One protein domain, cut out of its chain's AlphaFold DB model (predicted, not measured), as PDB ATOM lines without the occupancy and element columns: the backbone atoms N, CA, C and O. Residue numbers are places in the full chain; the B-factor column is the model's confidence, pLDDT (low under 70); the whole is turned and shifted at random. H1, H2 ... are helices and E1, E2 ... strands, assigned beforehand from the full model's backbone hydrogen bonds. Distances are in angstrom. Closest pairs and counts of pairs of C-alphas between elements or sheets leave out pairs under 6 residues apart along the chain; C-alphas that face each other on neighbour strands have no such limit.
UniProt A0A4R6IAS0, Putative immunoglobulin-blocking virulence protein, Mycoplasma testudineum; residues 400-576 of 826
ATOM      1  N   TYR A 400     206.643 142.184 157.446       90.38
ATOM      2  CA  TYR A 400     206.626 141.131 158.454       90.38
ATOM      3  C   TYR A 400     206.303 141.684 159.855       90.38
ATOM      4  O   TYR A 400     205.498 141.115 160.595       90.38
ATOM      5  N   LEU A 401     206.917 142.825 160.180       91.62
ATOM      6  CA  LEU A 401     206.604 143.673 161.327       91.62
ATOM      7  C   LEU A 401     205.904 144.931 160.807       91.62
ATOM      8  O   LEU A 401     206.551 145.937 160.511       91.62
ATOM      9  N   SER A 402     204.583 144.840 160.639       90.06
ATOM     10  CA  SER A 402     203.745 145.910 160.092       90.06
ATOM     11  C   SER A 402     203.827 147.197 160.916       90.06
ATOM     12  O   SER A 402     203.614 147.175 162.131       90.06
ATOM     13  N   ILE A 403     204.041 148.326 160.246       90.50
ATOM     14  CA  ILE A 403     203.934 149.664 160.834       90.50
ATOM     15  C   ILE A 403     202.937 150.481 160.012       90.50
ATOM     16  O   ILE A 403     202.968 150.466 158.784       90.50
ATOM     17  N   GLU A 404     202.037 151.199 160.672       89.56
ATOM     18  CA  GLU A 404     201.175 152.175 160.008       89.56
ATOM     19  C   GLU A 404     201.923 153.496 159.980       89.56
ATOM     20  O   GLU A 404     201.797 154.326 160.878       89.56
ATOM     21  N   SER A 405     202.773 153.627 158.969       85.75
ATOM     22  CA  SER A 405     203.568 154.818 158.719       85.75
ATOM     23  C   SER A 405     203.592 155.084 157.225       85.75
ATOM     24  O   SER A 405     203.721 154.152 156.427       85.75
ATOM     25  N   ASN A 406     203.464 156.345 156.833       82.06
ATOM     26  CA  ASN A 406     203.714 156.774 155.457       82.06
ATOM     27  C   ASN A 406     205.159 157.262 155.257       82.06
ATOM     28  O   ASN A 406     205.487 157.797 154.197       82.06
ATOM     29  N   TRP A 407     206.026 157.024 156.246       79.56
ATOM     30  CA  TRP A 407     207.455 157.285 156.199       79.56
ATOM     31  C   TRP A 407     208.269 155.996 156.221       79.56
ATOM     32  O   TRP A 407     207.831 154.920 156.623       79.56
ATOM     33  N   GLU A 408     209.501 156.127 155.764       78.38
ATOM     34  CA  GLU A 408     210.517 155.090 155.875       78.38
ATOM     35  C   GLU A 408     211.035 155.032 157.314       78.38
ATOM     36  O   GLU A 408     211.020 156.040 158.030       78.38
ATOM     37  N   ARG A 409     211.560 153.880 157.737       84.94
ATOM     38  CA  ARG A 409     212.241 153.798 159.036       84.94
ATOM     39  C   ARG A 409     213.522 154.624 159.020       84.94
ATOM     40  O   ARG A 409     214.223 154.655 158.018       84.94
ATOM     41  N   THR A 410     213.858 155.256 160.140       81.50
ATOM     42  CA  THR A 410     215.104 156.029 160.254       81.50
ATOM     43  C   THR A 410     216.333 155.115 160.258       81.50
ATOM     44  O   THR A 410     216.226 153.913 160.512       81.50
ATOM     45  N   PHE A 411     217.522 155.692 160.041       81.38
ATOM     46  CA  PHE A 411     218.794 154.975 160.193       81.38
ATOM     47  C   PHE A 411     218.889 154.259 161.545       81.38
ATOM     48  O   PHE A 411     219.159 153.060 161.578       81.38
ATOM     49  N   ASP A 412     218.618 154.971 162.641       86.06
ATOM     50  CA  ASP A 412     218.702 154.407 163.988       86.06
ATOM     51  C   ASP A 412     217.697 153.272 164.173       86.06
ATOM     52  O   ASP A 412     218.059 152.216 164.688       86.06
ATOM     53  N   SER A 413     216.464 153.432 163.682       89.50
ATOM     54  CA  SER A 413     215.466 152.364 163.738       89.50
ATOM     55  C   SER A 413     215.892 151.139 162.929       89.50
ATOM     56  O   SER A 413     215.739 150.012 163.387       89.50
ATOM     57  N   ILE A 414     216.483 151.316 161.749       89.75
ATOM     58  CA  ILE A 414     216.990 150.201 160.941       89.75
ATOM     59  C   ILE A 414     218.153 149.503 161.653       89.75
ATOM     60  O   ILE A 414     218.150 148.278 161.791       89.75
ATOM     61  N   MET A 415     219.128 150.271 162.139       89.50
ATOM     62  CA  MET A 415     220.320 149.735 162.789       89.50
ATOM     63  C   MET A 415     220.008 149.061 164.119       89.50
ATOM     64  O   MET A 415     220.635 148.050 164.426       89.50
ATOM     65  N   ASN A 416     219.018 149.543 164.864       93.00
ATOM     66  CA  ASN A 416     218.578 148.942 166.119       93.00
ATOM     67  C   ASN A 416     217.476 147.892 165.937       93.00
ATOM     68  O   ASN A 416     217.102 147.244 166.914       93.00
ATOM     69  N   LEU A 417     217.015 147.647 164.704       94.50
ATOM     70  CA  LEU A 417     215.884 146.764 164.406       94.50
ATOM     71  C   LEU A 417     214.608 147.200 165.147       94.50
ATOM     72  O   LEU A 417     213.867 146.363 165.659       94.50
ATOM     73  N   ASP A 418     214.358 148.501 165.221       93.69
ATOM     74  CA  ASP A 418     213.134 149.070 165.768       93.69
ATOM     75  C   ASP A 418     212.060 149.161 164.677       93.69
ATOM     76  O   ASP A 418     212.326 149.477 163.510       93.69
ATOM     77  N   PHE A 419     210.826 148.860 165.072       92.69
ATOM     78  CA  PHE A 419     209.659 148.807 164.194       92.69
ATOM     79  C   PHE A 419     208.485 149.525 164.851       92.69
ATOM     80  O   PHE A 419     207.422 148.943 165.032       92.69
ATOM     81  N   ALA A 420     208.684 150.779 165.245       88.06
ATOM     82  CA  ALA A 420     207.624 151.644 165.748       88.06
ATOM     83  C   ALA A 420     207.387 152.783 164.755       88.06
ATOM     84  O   ALA A 420     208.342 153.307 164.176       88.06
ATOM     85  N   ALA A 421     206.122 153.157 164.566       82.38
ATOM     86  CA  ALA A 421     205.794 154.391 163.863       82.38
ATOM     87  C   ALA A 421     206.371 155.600 164.614       82.38
ATOM     88  O   ALA A 421     206.601 155.549 165.830       82.38
ATOM     89  N   TRP A 422     206.613 156.695 163.898       73.31
ATOM     90  CA  TRP A 422     207.163 157.891 164.522       73.31
ATOM     91  C   TRP A 422     206.160 158.444 165.552       73.31
ATOM     92  O   TRP A 422     204.968 158.528 165.244       73.31
ATOM     93  N   PRO A 423     206.589 158.864 166.764       67.44
ATOM     94  CA  PRO A 423     205.657 159.304 167.803       67.44
ATOM     95  C   PRO A 423     204.689 160.412 167.372       67.44
ATOM     96  O   PRO A 423     203.561 160.456 167.855       67.44
ATOM     97  N   GLY A 424     205.090 161.292 166.449       66.19
ATOM     98  CA  GLY A 424     204.210 162.353 165.957       66.19
ATOM     99  C   GLY A 424     203.302 161.967 164.782       66.19
ATOM    100  O   GLY A 424     202.517 162.811 164.364       66.19
ATOM    101  N   GLU A 425     203.345 160.726 164.276       67.44
ATOM    102  CA  GLU A 425     202.293 160.192 163.387       67.44
ATOM    103  C   GLU A 425     201.034 159.803 164.175       67.44
ATOM    104  O   GLU A 425     199.982 159.600 163.578       67.44
ATOM    105  N   ALA A 426     201.141 159.676 165.506       67.06
ATOM    106  CA  ALA A 426     200.040 159.342 166.412       67.06
ATOM    107  C   ALA A 426     199.265 158.058 166.038       67.06
ATOM    108  O   ALA A 426     198.138 157.851 166.477       67.06
ATOM    109  N   THR A 427     199.873 157.147 165.267       73.25
ATOM    110  CA  THR A 427     199.233 155.874 164.894       73.25
ATOM    111  C   THR A 427     199.265 154.861 166.037       73.25
ATOM    112  O   THR A 427     198.493 153.897 166.023       73.25
ATOM    113  N   GLY A 428     200.175 155.033 167.007       79.06
ATOM    114  CA  GLY A 428     200.419 154.061 168.080       79.06
ATOM    115  C   GLY A 428     200.725 152.657 167.546       79.06
ATOM    116  O   GLY A 428     200.430 151.666 168.207       79.06
ATOM    117  N   SER A 429     201.220 152.561 166.307       87.81
ATOM    118  CA  SER A 429     201.390 151.304 165.582       87.81
ATOM    119  C   SER A 429     202.846 150.839 165.569       87.81
ATOM    120  O   SER A 429     203.777 151.612 165.812       87.81
ATOM    121  N   GLY A 430     203.033 149.559 165.257       91.56
ATOM    122  CA  GLY A 430     204.329 148.898 165.271       91.56
ATOM    123  C   GLY A 430     204.517 148.029 166.507       91.56
ATOM    124  O   GLY A 430     203.557 147.450 167.020       91.56
ATOM    125  N   TYR A 431     205.759 147.910 166.962       94.75
ATOM    126  CA  TYR A 431     206.180 146.913 167.933       94.75
ATOM    127  C   TYR A 431     207.158 147.484 168.958       94.75
ATOM    128  O   TYR A 431     208.107 148.186 168.609       94.75
ATOM    129  N   SER A 432     206.962 147.114 170.224       94.56
ATOM    130  CA  SER A 432     207.958 147.309 171.276       94.56
ATOM    131  C   SER A 432     208.934 146.134 171.300       94.56
ATOM    132  O   SER A 432     208.527 144.971 171.290       94.56
ATOM    133  N   LYS A 433     210.229 146.449 171.316       96.06
ATOM    134  CA  LYS A 433     211.331 145.484 171.335       96.06
ATOM    135  C   LYS A 433     211.711 145.122 172.774       96.06
ATOM    136  O   LYS A 433     211.874 146.009 173.612       96.06
ATOM    137  N   SER A 434     211.890 143.835 173.062       96.56
ATOM    138  CA  SER A 434     212.383 143.352 174.357       96.56
ATOM    139  C   SER A 434     213.890 143.567 174.536       96.56
ATOM    140  O   SER A 434     214.636 143.827 173.590       96.56
ATOM    141  N   THR A 435     214.384 143.346 175.755       96.69
ATOM    142  CA  THR A 435     215.808 143.042 175.952       96.69
ATOM    143  C   THR A 435     216.180 141.733 175.247       96.69
ATOM    144  O   THR A 435     215.314 140.910 174.934       96.69
ATOM    145  N   ALA A 436     217.472 141.544 174.966       97.44
ATOM    146  CA  ALA A 436     217.950 140.329 174.317       97.44
ATOM    147  C   ALA A 436     217.681 139.097 175.196       97.44
ATOM    148  O   ALA A 436     218.004 139.081 176.384       97.44
ATOM    149  N   ILE A 437     217.113 138.065 174.584       97.94
ATOM    150  CA  ILE A 437     216.922 136.737 175.151       97.94
ATOM    151  C   ILE A 437     218.142 135.900 174.765       97.94
ATOM    152  O   ILE A 437     218.507 135.817 173.588       97.94
ATOM    153  N   GLU A 438     218.777 135.286 175.761       96.56
ATOM    154  CA  GLU A 438     219.916 134.394 175.545       96.56
ATOM    155  C   GLU A 438     219.497 133.133 174.784       96.56
ATOM    156  O   GLU A 438     218.427 132.563 175.018       96.56
ATOM    157  N   ILE A 439     220.367 132.693 173.876       98.25
ATOM    158  CA  ILE A 439     220.216 131.449 173.128       98.25
ATOM    159  C   ILE A 439     221.332 130.522 173.623       98.25
ATOM    160  O   ILE A 439     222.487 130.769 173.265       98.25
ATOM    161  N   PRO A 440     221.019 129.494 174.439       96.81
ATOM    162  CA  PRO A 440     222.023 128.602 175.002       96.81
ATOM    163  C   PRO A 440     222.958 128.056 173.926       96.81
ATOM    164  O   PRO A 440     222.480 127.609 172.886       96.81
ATOM    165  N   GLU A 441     224.266 128.109 174.177       96.56
ATOM    166  CA  GLU A 441     225.361 127.721 173.268       96.56
ATOM    167  C   GLU A 441     225.628 128.679 172.092       96.56
ATOM    168  O   GLU A 441     226.635 128.525 171.387       96.56
ATOM    169  N   TYR A 442     224.775 129.678 171.866       98.12
ATOM    170  CA  TYR A 442     224.882 130.648 170.771       98.12
ATOM    171  C   TYR A 442     225.018 132.093 171.269       98.12
ATOM    172  O   TYR A 442     224.923 133.020 170.471       98.12
ATOM    173  N   GLU A 443     225.318 132.322 172.546       96.81
ATOM    174  CA  GLU A 443     225.332 133.647 173.188       96.81
ATOM    175  C   GLU A 443     226.350 134.604 172.548       96.81
ATOM    176  O   GLU A 443     226.153 135.818 172.504       96.81
ATOM    177  N   LYS A 444     227.446 134.054 172.011       96.69
ATOM    178  CA  LYS A 444     228.482 134.804 171.278       96.69
ATOM    179  C   LYS A 444     228.222 134.899 169.770       96.69
ATOM    180  O   LYS A 444     229.016 135.519 169.069       96.69
ATOM    181  N   ILE A 445     227.172 134.243 169.279       97.38
ATOM    182  CA  ILE A 445     226.870 134.038 167.857       97.38
ATOM    183  C   ILE A 445     225.649 134.859 167.438       97.38
ATOM    184  O   ILE A 445     225.686 135.552 166.417       97.38
ATOM    185  N   ALA A 446     224.575 134.771 168.224       98.31
ATOM    186  CA  ALA A 446     223.281 135.352 167.911       98.31
ATOM    187  C   ALA A 446     222.523 135.826 169.164       98.31
ATOM    188  O   ALA A 446     222.779 135.378 170.281       98.31
ATOM    189  N   LYS A 447     221.576 136.746 168.963       98.25
ATOM    190  CA  LYS A 447     220.618 137.223 169.973       98.25
ATOM    191  C   LYS A 447     219.196 136.987 169.487       98.25
ATOM    192  O   LYS A 447     218.928 137.099 168.293       98.25
ATOM    193  N   LEU A 448     218.287 136.708 170.415       98.56
ATOM    194  CA  LEU A 448     216.855 136.635 170.146       98.56
ATOM    195  C   LEU A 448     216.158 137.849 170.764       98.56
ATOM    196  O   LEU A 448     216.423 138.199 171.910       98.56
ATOM    197  N   PHE A 449     215.244 138.469 170.030       98.38
ATOM    198  CA  PHE A 449     214.413 139.565 170.518       98.38
ATOM    199  C   PHE A 449     212.937 139.234 170.314       98.38
ATOM    200  O   PHE A 449     212.556 138.708 169.267       98.38
ATOM    201  N   GLU A 450     212.118 139.566 171.308       97.50
ATOM    202  CA  GLU A 450     210.661 139.523 171.232       97.50
ATOM    203  C   GLU A 450     210.120 140.912 170.893       97.50
ATOM    204  O   GLU A 450     210.590 141.926 171.413       97.50
ATOM    205  N   TYR A 451     209.116 140.944 170.026       97.38
ATOM    206  CA  TYR A 451     208.441 142.149 169.571       97.38
ATOM    207  C   TYR A 451     206.954 142.037 169.880       97.38
ATOM    208  O   TYR A 451     206.275 141.155 169.350       97.38
ATOM    209  N   LYS A 452     206.440 142.942 170.715       95.25
ATOM    210  CA  LYS A 452     205.020 142.988 171.088       95.25
ATOM    211  C   LYS A 452     204.322 144.104 170.335       95.25
ATOM    212  O   LYS A 452     204.789 145.242 170.357       95.25
ATOM    213  N   ASN A 453     203.219 143.778 169.666       93.25
ATOM    214  CA  ASN A 453     202.433 144.754 168.919       93.25
ATOM    215  C   ASN A 453     201.940 145.866 169.860       93.25
ATOM    216  O   ASN A 453     201.391 145.575 170.916       93.25
ATOM    217  N   LEU A 454     202.133 147.131 169.491       91.12
ATOM    218  CA  LEU A 454     201.809 148.268 170.359       91.12
ATOM    219  C   LEU A 454     200.302 148.460 170.584       91.12
ATOM    220  O   LEU A 454     199.916 149.001 171.614       91.12
ATOM    221  N   ARG A 455     199.450 147.995 169.664       86.69
ATOM    222  CA  ARG A 455     197.985 148.087 169.797       86.69
ATOM    223  C   ARG A 455     197.382 146.905 170.537       86.69
ATOM    224  O   ARG A 455     196.413 147.074 171.261       86.69
ATOM    225  N   ASN A 456     197.972 145.727 170.358       87.06
ATOM    226  CA  ASN A 456     197.484 144.466 170.908       87.06
ATOM    227  C   ASN A 456     198.601 143.747 171.678       87.06
ATOM    228  O   ASN A 456     198.905 142.587 171.397       87.06
ATOM    229  N   ALA A 457     199.241 144.437 172.626       87.19
ATOM    230  CA  ALA A 457     200.419 143.922 173.333       87.19
ATOM    231  C   ALA A 457     200.139 142.613 174.092       87.19
ATOM    232  O   ALA A 457     201.014 141.746 174.191       87.19
ATOM    233  N   ASP A 458     198.900 142.459 174.562       88.81
ATOM    234  CA  ASP A 458     198.432 141.302 175.324       88.81
ATOM    235  C   ASP A 458     198.024 140.113 174.447       88.81
ATOM    236  O   ASP A 458     197.775 139.031 174.972       88.81
ATOM    237  N   ASN A 459     197.971 140.268 173.116       91.19
ATOM    238  CA  ASN A 459     197.673 139.161 172.213       91.19
ATOM    239  C   ASN A 459     198.969 138.423 171.821       91.19
ATOM    240  O   ASN A 459     199.713 138.911 170.963       91.19
ATOM    241  N   PRO A 460     199.240 137.220 172.364       88.75
ATOM    242  CA  PRO A 460     200.474 136.490 172.082       88.75
ATOM    243  C   PRO A 460     200.598 136.035 170.620       88.75
ATOM    244  O   PRO A 460     201.711 135.810 170.147       88.75
ATOM    245  N   ARG A 461     199.494 135.948 169.863       89.75
ATOM    246  CA  ARG A 461     199.536 135.659 168.415       89.75
ATOM    247  C   ARG A 461     200.111 136.820 167.600       89.75
ATOM    248  O   ARG A 461     200.610 136.621 166.494       89.75
ATOM    249  N   GLU A 462     200.084 138.029 168.154       89.69
ATOM    250  CA  GLU A 462     200.674 139.216 167.533       89.69
ATOM    251  C   GLU A 462     202.142 139.414 167.895       89.69
ATOM    252  O   GLU A 462     202.788 140.322 167.370       89.69
ATOM    253  N   HIS A 463     202.707 138.568 168.760       93.81
ATOM    254  CA  HIS A 463     204.131 138.627 169.057       93.81
ATOM    255  C   HIS A 463     204.933 138.153 167.844       93.81
ATOM    256  O   HIS A 463     204.524 137.272 167.077       93.81
ATOM    257  N   ARG A 464     206.083 138.783 167.639       95.12
ATOM    258  CA  ARG A 464     207.024 138.479 166.561       95.12
ATOM    259  C   ARG A 464     208.414 138.325 167.156       95.12
ATOM    260  O   ARG A 464     208.697 138.846 168.233       95.12
ATOM    261  N   TYR A 465     209.285 137.617 166.447       97.56
ATOM    262  CA  TYR A 465     210.621 137.308 166.943       97.56
ATOM    263  C   TYR A 465     211.669 137.590 165.873       97.56
ATOM    264  O   TYR A 465     211.491 137.224 164.708       97.56
ATOM    265  N   ILE A 466     212.766 138.230 166.282       98.31
ATOM    266  CA  ILE A 466     213.932 138.454 165.424       98.31
ATOM    267  C   ILE A 466     215.140 137.739 166.017       98.31
ATOM    268  O   ILE A 466     215.484 137.944 167.183       98.31
ATOM    269  N   VAL A 467     215.803 136.938 165.188       98.62
ATOM    270  CA  VAL A 467     217.134 136.396 165.454       98.62
ATOM    271  C   VAL A 467     218.158 137.305 164.791       98.62
ATOM    272  O   VAL A 467     218.186 137.437 163.569       98.62
ATOM    273  N   GLU A 468     219.008 137.931 165.589       98.44
ATOM    274  CA  GLU A 468     220.132 138.734 165.118       98.44
ATOM    275  C   GLU A 468     221.404 137.881 165.133       98.44
ATOM    276  O   GLU A 468     221.944 137.590 166.199       98.44
ATOM    277  N   LEU A 469     221.888 137.484 163.955       98.38
ATOM    278  CA  LEU A 469     223.151 136.775 163.754       98.38
ATOM    279  C   LEU A 469     224.279 137.791 163.536       98.38
ATOM    280  O   LEU A 469     224.297 138.489 162.521       98.38
ATOM    281  N   PHE A 470     225.231 137.861 164.469       96.19
ATOM    282  CA  PHE A 470     226.314 138.856 164.438       96.19
ATOM    283  C   PHE A 470     227.731 138.261 164.390       96.19
ATOM    284  O   PHE A 470     228.684 139.011 164.203       96.19
ATOM    285  N   ARG A 471     227.890 136.937 164.532       95.75
ATOM    286  CA  ARG A 471     229.176 136.223 164.374       95.75
ATOM    287  C   ARG A 471     229.006 134.910 163.610       95.75
ATOM    288  O   ARG A 471     229.060 133.822 164.184       95.75
ATOM    289  N   SER A 472     228.771 135.004 162.303       94.88
ATOM    290  CA  SER A 472     228.619 133.832 161.425       94.88
ATOM    291  C   SER A 472     229.895 132.990 161.306       94.88
ATOM    292  O   SER A 472     229.818 131.785 161.086       94.88
ATOM    293  N   ASP A 473     231.064 133.589 161.530       93.94
ATOM    294  CA  ASP A 473     232.366 132.917 161.589       93.94
ATOM    295  C   ASP A 473     232.470 131.884 162.728       93.94
ATOM    296  O   ASP A 473     233.301 130.974 162.677       93.94
ATOM    297  N   LEU A 474     231.608 131.997 163.743       95.69
ATOM    298  CA  LEU A 474     231.538 131.076 164.876       95.69
ATOM    299  C   LEU A 474     230.514 129.940 164.686       95.69
ATOM    300  O   LEU A 474     230.394 129.089 165.570       95.69
ATOM    301  N   LEU A 475     229.809 129.877 163.549       94.94
ATOM    302  CA  LEU A 475     228.982 128.726 163.159       94.94
ATOM    303  C   LEU A 475     229.874 127.599 162.612       94.94
ATOM    304  O   LEU A 475     230.037 127.415 161.406       94.94
ATOM    305  N   LYS A 476     230.510 126.883 163.536       92.69
ATOM    306  CA  LYS A 476     231.411 125.750 163.295       92.69
ATOM    307  C   LYS A 476     231.233 124.697 164.389       92.69
ATOM    308  O   LYS A 476     230.424 124.881 165.295       92.69
ATOM    309  N   ASP A 477     231.989 123.605 164.313       90.88
ATOM    310  CA  ASP A 477     232.024 122.570 165.357       90.88
ATOM    311  C   ASP A 477     230.621 121.994 165.658       90.88
ATOM    312  O   ASP A 477     230.181 121.919 166.800       90.88
ATOM    313  N   GLY A 478     229.875 121.648 164.598       91.00
ATOM    314  CA  GLY A 478     228.502 121.129 164.681       91.00
ATOM    315  C   GLY A 478     227.406 122.199 164.787       91.00
ATOM    316  O   GLY A 478     226.230 121.884 164.610       91.00
ATOM    317  N   LYS A 479     227.764 123.472 165.003       96.06
ATOM    318  CA  LYS A 479     226.814 124.594 164.981       96.06
ATOM    319  C   LYS A 479     226.520 125.021 163.550       96.06
ATOM    320  O   LYS A 479     227.422 125.376 162.796       96.06
ATOM    321  N   THR A 480     225.244 125.037 163.196       96.38
ATOM    322  CA  THR A 480     224.725 125.432 161.883       96.38
ATOM    323  C   THR A 480     223.565 126.413 162.047       96.38
ATOM    324  O   THR A 480     223.058 126.623 163.153       96.38
ATOM    325  N   ILE A 481     223.101 127.001 160.942       97.19
ATOM    326  CA  ILE A 481     221.884 127.820 160.969       97.19
ATOM    327  C   ILE A 481     220.656 127.002 161.401       97.19
ATOM    328  O   ILE A 481     219.834 127.493 162.168       97.19
ATOM    329  N   ASN A 482     220.563 125.735 160.994       96.94
ATOM    330  CA  ASN A 482     219.435 124.868 161.336       96.94
ATOM    331  C   ASN A 482     219.405 124.515 162.826       96.94
ATOM    332  O   ASN A 482     218.349 124.580 163.455       96.94
ATOM    333  N   THR A 483     220.562 124.212 163.420       97.56
ATOM    334  CA  THR A 483     220.645 123.945 164.863       97.56
ATOM    335  C   THR A 483     220.340 125.204 165.677       97.56
ATOM    336  O   THR A 483     219.588 125.120 166.645       97.56
ATOM    337  N   LEU A 484     220.820 126.380 165.248       98.25
ATOM    338  CA  LEU A 484     220.460 127.668 165.856       98.25
ATOM    339  C   LEU A 484     218.940 127.906 165.817       98.25
ATOM    340  O   LEU A 484     218.331 128.194 166.848       98.25
ATOM    341  N   MET A 485     218.316 127.757 164.645       97.38
ATOM    342  CA  MET A 485     216.879 128.003 164.470       97.38
ATOM    343  C   MET A 485     216.010 127.005 165.240       97.38
ATOM    344  O   MET A 485     214.971 127.390 165.780       97.38
ATOM    345  N   SER A 486     216.451 125.752 165.369       96.81
ATOM    346  CA  SER A 486     215.789 124.749 166.211       96.81
ATOM    347  C   SER A 486     215.816 125.134 167.698       96.81
ATOM    348  O   SER A 486     214.781 125.100 168.379       96.81
ATOM    349  N   THR A 487     216.972 125.581 168.204       98.12
ATOM    350  CA  THR A 487     217.107 126.064 169.588       98.12
ATOM    351  C   THR A 487     216.227 127.287 169.833       98.12
ATOM    352  O   THR A 487     215.474 127.316 170.807       98.12
ATOM    353  N   VAL A 488     216.245 128.266 168.922       98.31
ATOM    354  CA  VAL A 488     215.385 129.460 168.994       98.31
ATOM    355  C   VAL A 488     213.907 129.079 169.026       98.31
ATOM    356  O   VAL A 488     213.175 129.529 169.905       98.31
ATOM    357  N   THR A 489     213.474 128.208 168.118       97.56
ATOM    358  CA  THR A 489     212.081 127.747 168.036       97.56
ATOM    359  C   THR A 489     211.632 127.100 169.347       97.56
ATOM    360  O   THR A 489     210.530 127.355 169.832       97.56
ATOM    361  N   SER A 490     212.509 126.315 169.974       97.25
ATOM    362  CA  SER A 490     212.242 125.685 171.269       97.25
ATOM    363  C   SER A 490     212.098 126.704 172.406       97.25
ATOM    364  O   SER A 490     211.263 126.521 173.291       97.25
ATOM    365  N   ILE A 491     212.885 127.784 172.396       97.94
ATOM    366  CA  ILE A 491     212.766 128.885 173.367       97.94
ATOM    367  C   ILE A 491     211.437 129.620 173.175       97.94
ATOM    368  O   ILE A 491     210.731 129.861 174.155       97.94
ATOM    369  N   ILE A 492     211.087 129.948 171.928       97.25
ATOM    370  CA  ILE A 492     209.852 130.669 171.603       97.25
ATOM    371  C   ILE A 492     208.633 129.854 172.036       97.25
ATOM    372  O   ILE A 492     207.830 130.361 172.810       97.25
ATOM    373  N   LYS A 493     208.536 128.573 171.652       95.88
ATOM    374  CA  LYS A 493     207.397 127.701 172.011       95.88
ATOM    375  C   LYS A 493     207.198 127.556 173.526       95.88
ATOM    376  O   LYS A 493     206.067 127.417 173.983       95.88
ATOM    377  N   LYS A 494     208.275 127.617 174.321       96.56
ATOM    378  CA  LYS A 494     208.199 127.608 175.795       96.56
ATOM    379  C   LYS A 494     207.671 128.920 176.376       96.56
ATOM    380  O   LYS A 494     207.045 128.899 177.429       96.56
ATOM    381  N   ARG A 495     207.960 130.054 175.732       94.81
ATOM    382  CA  ARG A 495     207.558 131.397 176.188       94.81
ATOM    383  C   ARG A 495     206.176 131.799 175.683       94.81
ATOM    384  O   ARG A 495     205.441 132.473 176.393       94.81
ATOM    385  N   ASN A 496     205.840 131.382 174.469       95.44
ATOM    386  CA  ASN A 496     204.620 131.725 173.768       95.44
ATOM    387  C   ASN A 496     204.077 130.479 173.061       95.44
ATOM    388  O   ASN A 496     204.473 130.140 171.947       95.44
ATOM    389  N   THR A 497     203.141 129.802 173.720       94.38
ATOM    390  CA  THR A 497     202.490 128.589 173.203       94.38
ATOM    391  C   THR A 497     201.529 128.866 172.046       94.38
ATOM    392  O   THR A 497     201.105 127.929 171.378       94.38
ATOM    393  N   SER A 498     201.180 130.135 171.806       93.44
ATOM    394  CA  SER A 498     200.325 130.563 170.692       93.44
ATOM    395  C   SER A 498     201.116 130.925 169.434       93.44
ATOM    396  O   SER A 498     200.506 131.277 168.426       93.44
ATOM    397  N   TRP A 499     202.452 130.884 169.486       94.75
ATOM    398  CA  TRP A 499     203.298 131.141 168.327       94.75
ATOM    399  C   TRP A 499     203.281 129.950 167.362       94.75
ATOM    400  O   TRP A 499     203.483 128.804 167.773       94.75
ATOM    401  N   ASP A 500     203.091 130.241 166.076       90.50
ATOM    402  CA  ASP A 500     203.027 129.252 165.003       90.50
ATOM    403  C   ASP A 500     204.154 129.477 163.982       90.50
ATOM    404  O   ASP A 500     204.298 130.540 163.377       90.50
ATOM    405  N   GLU A 501     204.966 128.444 163.766       89.31
ATOM    406  CA  GLU A 501     206.143 128.506 162.893       89.31
ATOM    407  C   GLU A 501     205.810 128.707 161.402       89.31
ATOM    408  O   GLU A 501     206.649 129.198 160.641       89.31
ATOM    409  N   ARG A 502     204.601 128.329 160.972       84.94
ATOM    410  CA  ARG A 502     204.143 128.409 159.581       84.94
ATOM    411  C   ARG A 502     203.477 129.750 159.302       84.94
ATOM    412  O   ARG A 502     203.769 130.354 158.267       84.94
ATOM    413  N   GLU A 503     202.634 130.226 160.214       83.12
ATOM    414  CA  GLU A 503     201.881 131.472 160.073       83.12
ATOM    415  C   GLU A 503     202.739 132.701 160.393       83.12
ATOM    416  O   GLU A 503     202.937 133.576 159.535       83.12
ATOM    417  N   THR A 504     203.266 132.766 161.621       85.44
ATOM    418  CA  THR A 504     204.037 133.917 162.103       85.44
ATOM    419  C   THR A 504     205.521 133.726 161.852       85.44
ATOM    420  O   THR A 504     206.162 134.678 161.422       85.44
ATOM    421  N   GLY A 505     206.076 132.527 162.041       91.12
ATOM    422  CA  GLY A 505     207.498 132.250 161.815       91.12
ATOM    423  C   GLY A 505     208.428 133.242 162.529       91.12
ATOM    424  O   GLY A 505     208.091 133.767 163.593       91.12
ATOM    425  N   LEU A 506     209.604 133.501 161.956       95.31
ATOM    426  CA  LEU A 506     210.606 134.412 162.522       95.31
ATOM    427  C   LEU A 506     211.306 135.265 161.463       95.31
ATOM    428  O   LEU A 506     211.298 134.958 160.272       95.31
ATOM    429  N   MET A 507     211.944 136.337 161.912       96.56
ATOM    430  CA  MET A 507     212.830 137.154 161.091       96.56
ATOM    431  C   MET A 507     214.292 136.849 161.424       96.56
ATOM    432  O   MET A 507     214.655 136.717 162.593       96.56
ATOM    433  N   LEU A 508     215.140 136.773 160.400       98.25
ATOM    434  CA  LEU A 508     216.590 136.648 160.530       98.25
ATOM    435  C   LEU A 508     217.253 137.956 160.087       98.25
ATOM    436  O   LEU A 508     217.117 138.374 158.939       98.25
ATOM    437  N   ALA A 509     217.991 138.593 160.992       98.00
ATOM    438  CA  ALA A 509     218.841 139.740 160.703       98.00
ATOM    439  C   ALA A 509     220.315 139.306 160.733       98.00
ATOM    440  O   ALA A 509     220.799 138.832 161.756       98.00
ATOM    441  N   ILE A 510     221.031 139.470 159.622       97.88
ATOM    442  CA  ILE A 510     222.435 139.072 159.463       97.88
ATOM    443  C   ILE A 510     223.318 140.314 159.414       97.88
ATOM    444  O   ILE A 510     223.160 141.158 158.527       97.88
ATOM    445  N   ARG A 511     224.276 140.401 160.338       95.06
ATOM    446  CA  ARG A 511     225.274 141.474 160.393       95.06
ATOM    447  C   ARG A 511     226.637 141.057 159.864       95.06
ATOM    448  O   ARG A 511     226.914 139.879 159.666       95.06
ATOM    449  N   ASP A 512     227.474 142.079 159.697       89.94
ATOM    450  CA  ASP A 512     228.898 141.972 159.394       89.94
ATOM    451  C   ASP A 512     229.194 141.157 158.130       89.94
ATOM    452  O   ASP A 512     230.063 140.288 158.104       89.94
ATOM    453  N   ILE A 513     228.440 141.428 157.062       92.62
ATOM    454  CA  ILE A 513     228.662 140.790 155.766       92.62
ATOM    455  C   ILE A 513     229.821 141.506 155.085       92.62
ATOM    456  O   ILE A 513     229.687 142.634 154.601       92.62
ATOM    457  N   ASN A 514     230.974 140.853 155.082       92.06
ATOM    458  CA  ASN A 514     232.222 141.404 154.592       92.06
ATOM    459  C   ASN A 514     233.055 140.315 153.888       92.06
ATOM    460  O   ASN A 514     232.645 139.156 153.805       92.06
ATOM    461  N   LYS A 515     234.244 140.675 153.393       92.31
ATOM    462  CA  LYS A 515     235.127 139.748 152.666       92.31
ATOM    463  C   LYS A 515     235.490 138.477 153.456       92.31
ATOM    464  O   LYS A 515     235.676 137.439 152.837       92.31
ATOM    465  N   SER A 516     235.621 138.533 154.785       93.69
ATOM    466  CA  SER A 516     236.005 137.369 155.601       93.69
ATOM    467  C   SER A 516     234.823 136.489 156.017       93.69
ATOM    468  O   SER A 516     235.030 135.321 156.348       93.69
ATOM    469  N   THR A 517     233.594 137.010 155.991       94.81
ATOM    470  CA  THR A 517     232.388 136.290 156.437       94.81
ATOM    471  C   THR A 517     231.506 135.794 155.289       94.81
ATOM    472  O   THR A 517     230.682 134.903 155.508       94.81
ATOM    473  N   ILE A 518     231.676 136.320 154.068       94.19
ATOM    474  CA  ILE A 518     230.766 136.089 152.931       94.19
ATOM    475  C   ILE A 518     230.549 134.605 152.601       94.19
ATOM    476  O   ILE A 518     229.409 134.194 152.405       94.19
ATOM    477  N   ASP A 519     231.598 133.779 152.629       94.31
ATOM    478  CA  ASP A 519     231.498 132.346 152.310       94.31
ATOM    479  C   ASP A 519     230.670 131.576 153.348       94.31
ATOM    480  O   ASP A 519     229.898 130.677 153.017       94.31
ATOM    481  N   LYS A 520     230.790 131.947 154.629       95.31
ATOM    482  CA  LYS A 520     229.969 131.362 155.699       95.31
ATOM    483  C   LYS A 520     228.515 131.786 155.561       95.31
ATOM    484  O   LYS A 520     227.613 130.996 155.824       95.31
ATOM    485  N   LEU A 521     228.289 133.023 155.141       97.19
ATOM    486  CA  LEU A 521     226.953 133.575 154.976       97.19
ATOM    487  C   LEU A 521     226.230 133.049 153.738       97.19
ATOM    488  O   LEU A 521     225.014 132.894 153.803       97.19
ATOM    489  N   GLU A 522     226.951 132.705 152.666       96.38
ATOM    490  CA  GLU A 522     226.385 131.937 151.551       96.38
ATOM    491  C   GLU A 522     225.742 130.648 152.079       96.38
ATOM    492  O   GLU A 522     224.558 130.411 151.852       96.38
ATOM    493  N   ASN A 523     226.479 129.882 152.892       96.38
ATOM    494  CA  ASN A 523     225.965 128.647 153.480       96.38
ATOM    495  C   ASN A 523     224.771 128.884 154.424       96.38
ATOM    496  O   ASN A 523     223.814 128.113 154.399       96.38
ATOM    497  N   VAL A 524     224.794 129.957 155.224       97.75
ATOM    498  CA  VAL A 524     223.665 130.334 156.094       97.75
ATOM    499  C   VAL A 524     222.401 130.598 155.277       97.75
ATOM    500  O   VAL A 524     221.350 130.055 155.610       97.75
ATOM    501  N   VAL A 525     222.482 131.408 154.219       97.69
ATOM    502  CA  VAL A 525     221.313 131.783 153.405       97.69
ATOM    503  C   VAL A 525     220.826 130.611 152.552       97.69
ATOM    504  O   VAL A 525     219.619 130.436 152.407       97.69
ATOM    505  N   GLU A 526     221.727 129.773 152.040       96.81
ATOM    506  CA  GLU A 526     221.377 128.561 151.288       96.81
ATOM    507  C   GLU A 526     220.617 127.537 152.144       96.81
ATOM    508  O   GLU A 526     219.729 126.858 151.637       96.81
ATOM    509  N   ASN A 527     220.933 127.447 153.442       96.94
ATOM    510  CA  ASN A 527     220.429 126.387 154.322       96.94
ATOM    511  C   ASN A 527     219.422 126.856 155.381       96.94
ATOM    512  O   ASN A 527     218.976 126.032 156.179       96.94
ATOM    513  N   MET A 528     219.069 128.145 155.440       96.44
ATOM    514  CA  MET A 528     218.097 128.624 156.430       96.44
ATOM    515  C   MET A 528     216.711 127.977 156.209       96.44
ATOM    516  O   MET A 528     216.293 127.808 155.054       96.44
ATOM    517  N   PRO A 529     215.991 127.617 157.289       95.50
ATOM    518  CA  PRO A 529     214.712 126.917 157.203       95.50
ATOM    519  C   PRO A 529     213.560 127.865 156.844       95.50
ATOM    520  O   PRO A 529     213.592 129.045 157.193       95.50
ATOM    521  N   ASN A 530     212.481 127.331 156.258       92.44
ATOM    522  CA  ASN A 530     211.281 128.101 155.880       92.44
ATOM    523  C   ASN A 530     210.522 128.745 157.062       92.44
ATOM    524  O   ASN A 530     209.585 129.518 156.835       92.44
ATOM    525  N   THR A 531     210.903 128.447 158.311       94.25
ATOM    526  CA  THR A 531     210.466 129.184 159.505       94.25
ATOM    527  C   THR A 531     210.905 130.648 159.440       94.25
ATOM    528  O   THR A 531     210.205 131.518 159.956       94.25
ATOM    529  N   VAL A 532     212.028 130.951 158.776       95.81
ATOM    530  CA  VAL A 532     212.427 132.328 158.470       95.81
ATOM    531  C   VAL A 532     211.455 132.884 157.422       95.81
ATOM    532  O   VAL A 532     211.388 132.408 156.290       95.81
ATOM    533  N   LYS A 533     210.672 133.897 157.790       93.56
ATOM    534  CA  LYS A 533     209.713 134.577 156.904       93.56
ATOM    535  C   LYS A 533     210.204 135.944 156.442       93.56
ATOM    536  O   LYS A 533     209.685 136.458 155.458       93.56
ATOM    537  N   SER A 534     211.188 136.525 157.122       94.56
ATOM    538  CA  SER A 534     211.796 137.805 156.761       94.56
ATOM    539  C   SER A 534     213.310 137.728 156.900       94.56
ATOM    540  O   SER A 534     213.812 137.168 157.879       94.56
ATOM    541  N   LEU A 535     214.027 138.280 155.923       96.19
ATOM    542  CA  LEU A 535     215.484 138.334 155.905       96.19
ATOM    543  C   LEU A 535     215.951 139.788 155.806       96.19
ATOM    544  O   LEU A 535     215.617 140.504 154.863       96.19
ATOM    545  N   THR A 536     216.780 140.213 156.752       95.50
ATOM    546  CA  THR A 536     217.485 141.496 156.701       95.50
ATOM    547  C   THR A 536     218.983 141.248 156.676       95.50
ATOM    548  O   THR A 536     219.509 140.529 157.521       95.50
ATOM    549  N   MET A 537     219.685 141.866 155.731       95.38
ATOM    550  CA  MET A 537     221.126 141.699 155.553       95.38
ATOM    551  C   MET A 537     221.834 143.052 155.570       95.38
ATOM    552  O   MET A 537     221.429 143.979 154.870       95.38
ATOM    553  N   PHE A 538     222.904 143.146 156.358       92.94
ATOM    554  CA  PHE A 538     223.712 144.351 156.542       92.94
ATOM    555  C   PHE A 538     225.087 144.185 155.875       92.94
ATOM    556  O   PHE A 538     226.025 143.642 156.463       92.94
ATOM    557  N   TYR A 539     225.193 144.653 154.634       90.44
ATOM    558  CA  TYR A 539     226.377 144.587 153.786       90.44
ATOM    559  C   TYR A 539     227.387 145.699 154.079       90.44
ATOM    560  O   TYR A 539     227.072 146.886 154.042       90.44
ATOM    561  N   ASN A 540     228.640 145.296 154.275       87.12
ATOM    562  CA  ASN A 540     229.821 146.163 154.266       87.12
ATOM    563  C   ASN A 540     230.776 145.777 153.119       87.12
ATOM    564  O   ASN A 540     231.978 146.036 153.179       87.12
ATOM    565  N   TYR A 541     230.249 145.101 152.094       86.94
ATOM    566  CA  TYR A 541     231.006 144.558 150.972       86.94
ATOM    567  C   TYR A 541     230.128 144.486 149.721       86.94
ATOM    568  O   TYR A 541     228.958 144.123 149.804       86.94
ATOM    569  N   ASN A 542     230.684 144.830 148.559       85.75
ATOM    570  CA  ASN A 542     229.961 144.840 147.281       85.75
ATOM    571  C   ASN A 542     230.048 143.487 146.550       85.75
ATOM    572  O   ASN A 542     230.338 143.428 145.356       85.75
ATOM    573  N   ASP A 543     229.831 142.390 147.273       89.19
ATOM    574  CA  ASP A 543     229.687 141.062 146.676       89.19
ATOM    575  C   ASP A 543     228.323 140.465 147.062       89.19
ATOM    576  O   ASP A 543     228.107 140.167 148.237       89.19
ATOM    577  N   PRO A 544     227.392 140.277 146.104       92.50
ATOM    578  CA  PRO A 544     226.070 139.720 146.372       92.50
ATOM    579  C   PRO A 544     226.062 138.213 146.660       92.50
ATOM    580  O   PRO A 544     224.982 137.650 146.847       92.50
ATOM    581  N   LYS A 545     227.216 137.534 146.690       93.12
ATOM    582  CA  LYS A 545     227.328 136.079 146.870       93.12
ATOM    583  C   LYS A 545     226.411 135.509 147.960       93.12
ATOM    584  O   LYS A 545     225.679 134.558 147.697       93.12
ATOM    585  N   ALA A 546     226.374 136.120 149.148       95.25
ATOM    586  CA  ALA A 546     225.528 135.632 150.240       95.25
ATOM    587  C   ALA A 546     224.023 135.739 149.941       95.25
ATOM    588  O   ALA A 546     223.287 134.807 150.242       95.25
ATOM    589  N   ILE A 547     223.539 136.829 149.333       95.38
ATOM    590  CA  ILE A 547     222.111 136.952 148.995       95.38
ATOM    591  C   ILE A 547     221.737 136.111 147.766       95.38
ATOM    592  O   ILE A 547     220.642 135.554 147.715       95.38
ATOM    593  N   HIS A 548     222.643 135.941 146.800       95.69
ATOM    594  CA  HIS A 548     222.425 135.061 145.644       95.69
ATOM    595  C   HIS A 548     222.182 133.603 146.048       95.69
ATOM    596  O   HIS A 548     221.455 132.890 145.353       95.69
ATOM    597  N   ALA A 549     222.711 133.173 147.196       95.81
ATOM    598  CA  ALA A 549     222.449 131.856 147.765       95.81
ATOM    599  C   ALA A 549     220.951 131.570 147.980       95.81
ATOM    600  O   ALA A 549     220.535 130.414 147.934       95.81
ATOM    601  N   LEU A 550     220.111 132.606 148.119       95.31
ATOM    602  CA  LEU A 550     218.657 132.451 148.222       95.31
ATOM    603  C   LEU A 550     218.052 131.766 146.986       95.31
ATOM    604  O   LEU A 550     217.053 131.065 147.098       95.31
ATOM    605  N   ILE A 551     218.662 131.918 145.807       93.12
ATOM    606  CA  ILE A 551     218.205 131.253 144.576       93.12
ATOM    607  C   ILE A 551     218.359 129.727 144.686       93.12
ATOM    608  O   ILE A 551     217.555 128.999 144.094       93.12
ATOM    609  N   LYS A 552     219.378 129.269 145.430       93.06
ATOM    610  CA  LYS A 552     219.724 127.858 145.661       93.06
ATOM    611  C   LYS A 552     218.952 127.238 146.832       93.06
ATOM    612  O   LYS A 552     218.841 126.020 146.892       93.06
ATOM    613  N   ASN A 553     218.417 128.053 147.741       95.44
ATOM    614  CA  ASN A 553     217.718 127.558 148.921       95.44
ATOM    615  C   ASN A 553     216.385 126.891 148.533       95.44
ATOM    616  O   ASN A 553     215.427 127.563 148.156       95.44
ATOM    617  N   SER A 554     216.308 125.566 148.673       93.31
ATOM    618  CA  SER A 554     215.127 124.767 148.321       93.31
ATOM    619  C   SER A 554     213.912 125.010 149.219       93.31
ATOM    620  O   SER A 554     212.805 124.627 148.854       93.31
ATOM    621  N   ASN A 555     214.095 125.635 150.385       92.56
ATOM    622  CA  ASN A 555     212.999 126.010 151.279       92.56
ATOM    623  C   ASN A 555     212.209 127.222 150.765       92.56
ATOM    624  O   ASN A 555     211.126 127.490 151.288       92.56
ATOM    625  N   TYR A 556     212.745 127.945 149.771       91.75
ATOM    626  CA  TYR A 556     212.084 129.081 149.140       91.75
ATOM    627  C   TYR A 556     211.952 128.871 147.636       91.75
ATOM    628  O   TYR A 556     212.923 128.943 146.879       91.75
ATOM    629  N   ASP A 557     210.723 128.659 147.187       84.44
ATOM    630  CA  ASP A 557     210.390 128.571 145.772       84.44
ATOM    631  C   ASP A 557     209.537 129.778 145.337       84.44
ATOM    632  O   ASP A 557     209.161 130.629 146.140       84.44
ATOM    633  N   THR A 558     209.278 129.913 144.037       77.88
ATOM    634  CA  THR A 558     208.462 131.021 143.506       77.88
ATOM    635  C   THR A 558     206.951 130.765 143.582       77.88
ATOM    636  O   THR A 558     206.188 131.631 143.166       77.88
ATOM    637  N   LYS A 559     206.497 129.588 144.039       76.31
ATOM    638  CA  LYS A 559     205.107 129.116 143.876       76.31
ATOM    639  C   LYS A 559     204.360 128.945 145.194       76.31
ATOM    640  O   LYS A 559     203.210 129.350 145.310       76.31
ATOM    641  N   THR A 560     204.994 128.303 146.164       69.50
ATOM    642  CA  THR A 560     204.391 127.814 147.404       69.50
ATOM    643  C   THR A 560     205.015 128.435 148.647       69.50
ATOM    644  O   THR A 560     204.334 128.570 149.662       69.50
ATOM    645  N   ASN A 561     206.288 128.839 148.582       75.00
ATOM    646  CA  ASN A 561     207.031 129.322 149.743       75.00
ATOM    647  C   ASN A 561     207.963 130.482 149.378       75.00
ATOM    648  O   ASN A 561     209.145 130.285 149.125       75.00
ATOM    649  N   THR A 562     207.455 131.711 149.424       82.62
ATOM    650  CA  THR A 562     208.282 132.921 149.296       82.62
ATOM    651  C   THR A 562     208.596 133.524 150.663       82.62
ATOM    652  O   THR A 562     207.777 133.468 151.586       82.62
ATOM    653  N   LEU A 563     209.747 134.187 150.790       90.69
ATOM    654  CA  LEU A 563     209.976 135.120 151.895       90.69
ATOM    655  C   LEU A 563     208.914 136.225 151.854       90.69
ATOM    656  O   LEU A 563     208.566 136.719 150.784       90.69
ATOM    657  N   LYS A 564     208.403 136.637 153.015       89.50
ATOM    658  CA  LYS A 564     207.457 137.757 153.116       89.50
ATOM    659  C   LYS A 564     208.154 139.104 152.933       89.50
ATOM    660  O   LYS A 564     207.543 140.035 152.431       89.50
ATOM    661  N   GLU A 565     209.416 139.211 153.344       90.75
ATOM    662  CA  GLU A 565     210.176 140.461 153.302       90.75
ATOM    663  C   GLU A 565     211.675 140.187 153.114       90.75
ATOM    664  O   GLU A 565     212.230 139.255 153.705       90.75
ATOM    665  N   LEU A 566     212.329 141.021 152.301       92.25
ATOM    666  CA  LEU A 566     213.779 141.062 152.127       92.25
ATOM    667  C   LEU A 566     214.252 142.514 152.220       92.25
ATOM    668  O   LEU A 566     213.796 143.355 151.446       92.25
ATOM    669  N   ASN A 567     215.201 142.785 153.117       90.81
ATOM    670  CA  ASN A 567     215.870 144.079 153.224       90.81
ATOM    671  C   ASN A 567     217.382 143.921 153.080       90.81
ATOM    672  O   ASN A 567     217.992 143.066 153.728       90.81
ATOM    673  N   LEU A 568     217.987 144.776 152.261       91.25
ATOM    674  CA  LEU A 568     219.408 144.741 151.938       91.25
ATOM    675  C   LEU A 568     219.995 146.118 152.221       91.25
ATOM    676  O   LEU A 568     219.911 147.015 151.384       91.25
ATOM    677  N   TYR A 569     220.589 146.289 153.395       88.62
ATOM    678  CA  TYR A 569     221.196 147.549 153.814       88.62
ATOM    679  C   TYR A 569     222.698 147.514 153.576       88.62
ATOM    680  O   TYR A 569     223.352 146.532 153.908       88.62
ATOM    681  N   THR A 570     223.254 148.589 153.031       84.75
ATOM    682  CA  THR A 570     224.695 148.729 152.751       84.75
ATOM    683  C   THR A 570     225.301 149.873 153.550       84.75
ATOM    684  O   THR A 570     224.555 150.628 154.171       84.75
ATOM    685  N   ASP A 571     226.630 150.045 153.545       73.56
ATOM    686  CA  ASP A 571     227.334 151.194 154.151       73.56
ATOM    687  C   ASP A 571     226.914 151.456 155.613       73.56
ATOM    688  O   ASP A 571     226.567 152.571 156.012       73.56
ATOM    689  N   THR A 572     226.839 150.402 156.421       73.38
ATOM    690  CA  THR A 572     226.205 150.457 157.754       73.38
ATOM    691  C   THR A 572     226.987 151.260 158.795       73.38
ATOM    692  O   THR A 572     226.461 151.601 159.850       73.38
ATOM    693  N   ASN A 573     228.235 151.602 158.482       72.88
ATOM    694  CA  ASN A 573     229.139 152.412 159.294       72.88
ATOM    695  C   ASN A 573     228.956 153.929 159.118       72.88
ATOM    696  O   ASN A 573     229.677 154.705 159.742       72.88
ATOM    697  N   ARG A 574     228.027 154.361 158.262       68.56
ATOM    698  CA  ARG A 574     227.762 155.770 157.986       68.56
ATOM    699  C   ARG A 574     226.279 156.061 158.148       68.56
ATOM    700  O   ARG A 574     225.446 155.281 157.679       68.56
ATOM    701  N   ALA A 575     225.969 157.206 158.753       63.81
ATOM    702  CA  ALA A 575     224.603 157.700 158.812       63.81
ATOM    703  C   ALA A 575     224.036 157.758 157.390       63.81
ATOM    704  O   ALA A 575     224.678 158.262 156.465       63.81
ATOM    705  N   ILE A 576     222.856 157.174 157.196       57.06
ATOM    706  CA  ILE A 576     222.302 157.048 155.846       57.06
ATOM    707  C   ILE A 576     221.926 158.418 155.261       57.06
ATOM    708  O   ILE A 576     222.070 158.606 154.058       57.06
TER     709      ILE A 576
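Overview. This is residues 400 to 576 of the 826 residues of the protein "Putative immunoglobulin-blocking virulence protein" of Mycoplasma testudineum (UniProt A0A4R6IAS0). A six-stranded sheet, twisted and curled like part of a barrel, makes the core; H2 and H3 cover one face, H4 is side by side with H3, and the short helix H1 packs with residues 414 to 416 on the opposite face, inside the curl. The printed part has 177 residues, with four named helices and six named strands in the order H1 E1 E2 E3 H2 E4 H3 E5 H4 E6. The sheet is mixed, in the order E1 E2 E3 E4 E5 E6. The class is mixed, helices and strands, with under half of the residues in named elements; the whole is compact, with a radius of gyration of the C-alphas of 16.0 A and spans of 44 by 38 by 36 A.

Arrangement. The sheet holds E1, residues 430 to 433, E2, 446 to 453, E3, 464 to 469, E4, 506 to 513, E5, 532 to 539, and E6, 565 to 570. E1 E2 E3 is a meander, each strand the antiparallel neighbour of the one before, made of two hairpins: N 432 and O 452 are 2.9 A apart, N 451 and O 464 2.8 A. E2 is staggered, pairing with E3 over residues 446 to 451 and with E1 over 451 to 453. E3, E4, E5 and E6 are parallel neighbours in turn, with N 509 and O 467 at 2.8 A, N 510 and O 536 at 2.8 A, and N 539 and O 569 at 2.7 A. H2, residues 481 to 495, H3, 518 to 527, and H4, 545 to 551, come between them in three strand-helix-strand units, two parallel neighbour strands joined through a helix, with right-handed crossovers. H2 is on the sheet at a height of 9.6 A, over E3 and only just over E2, with 3 of its C-alphas there. H3, on the same face, lies over E4 at a height of 10.5 A, along the strands. H3 and H4 touch at a shallow tilt of 16 degrees, the same way; their closest C-alphas, of Glu 522 and Ala 546, are 4.0 A apart. H4 only grazes the sheet, with residues 546 to 547. H1, residues 411 to 416, is on the face opposite H2 and H3. Every O i to N i+4 pair is within hydrogen-bond range in H1 and H2; H3 has 5 of 6 and H4 1 of 3, beside 3 of 4 O i to N i+3 pairs.

Along the chain. H1 begins at C-alpha 411, (218.794, 154.975, 160.193). E2 measures 22.9 A, E4 20.3 A, E5 19.2 A, E6 16.7 A and E3 16.5 A from first to last C-alpha. H2 measures 21.2 A from C-alpha 481 at (221.884, 127.820, 160.969), and H3 14.2 A. E6 ends at C-alpha 570, (224.695, 148.729, 152.751).

Size, cuts and confidence. The two C-alphas farthest apart, of Ala 426 and Asp 477, are 48.7 A apart. The printed part has no cut. The links H1 to E1, E1 to E2, E3 to H2 and H4 to E6 are long. Mean pLDDT of the printed part is 91.0, with residues 423 to 426, 560 and 574 to 576 under 70.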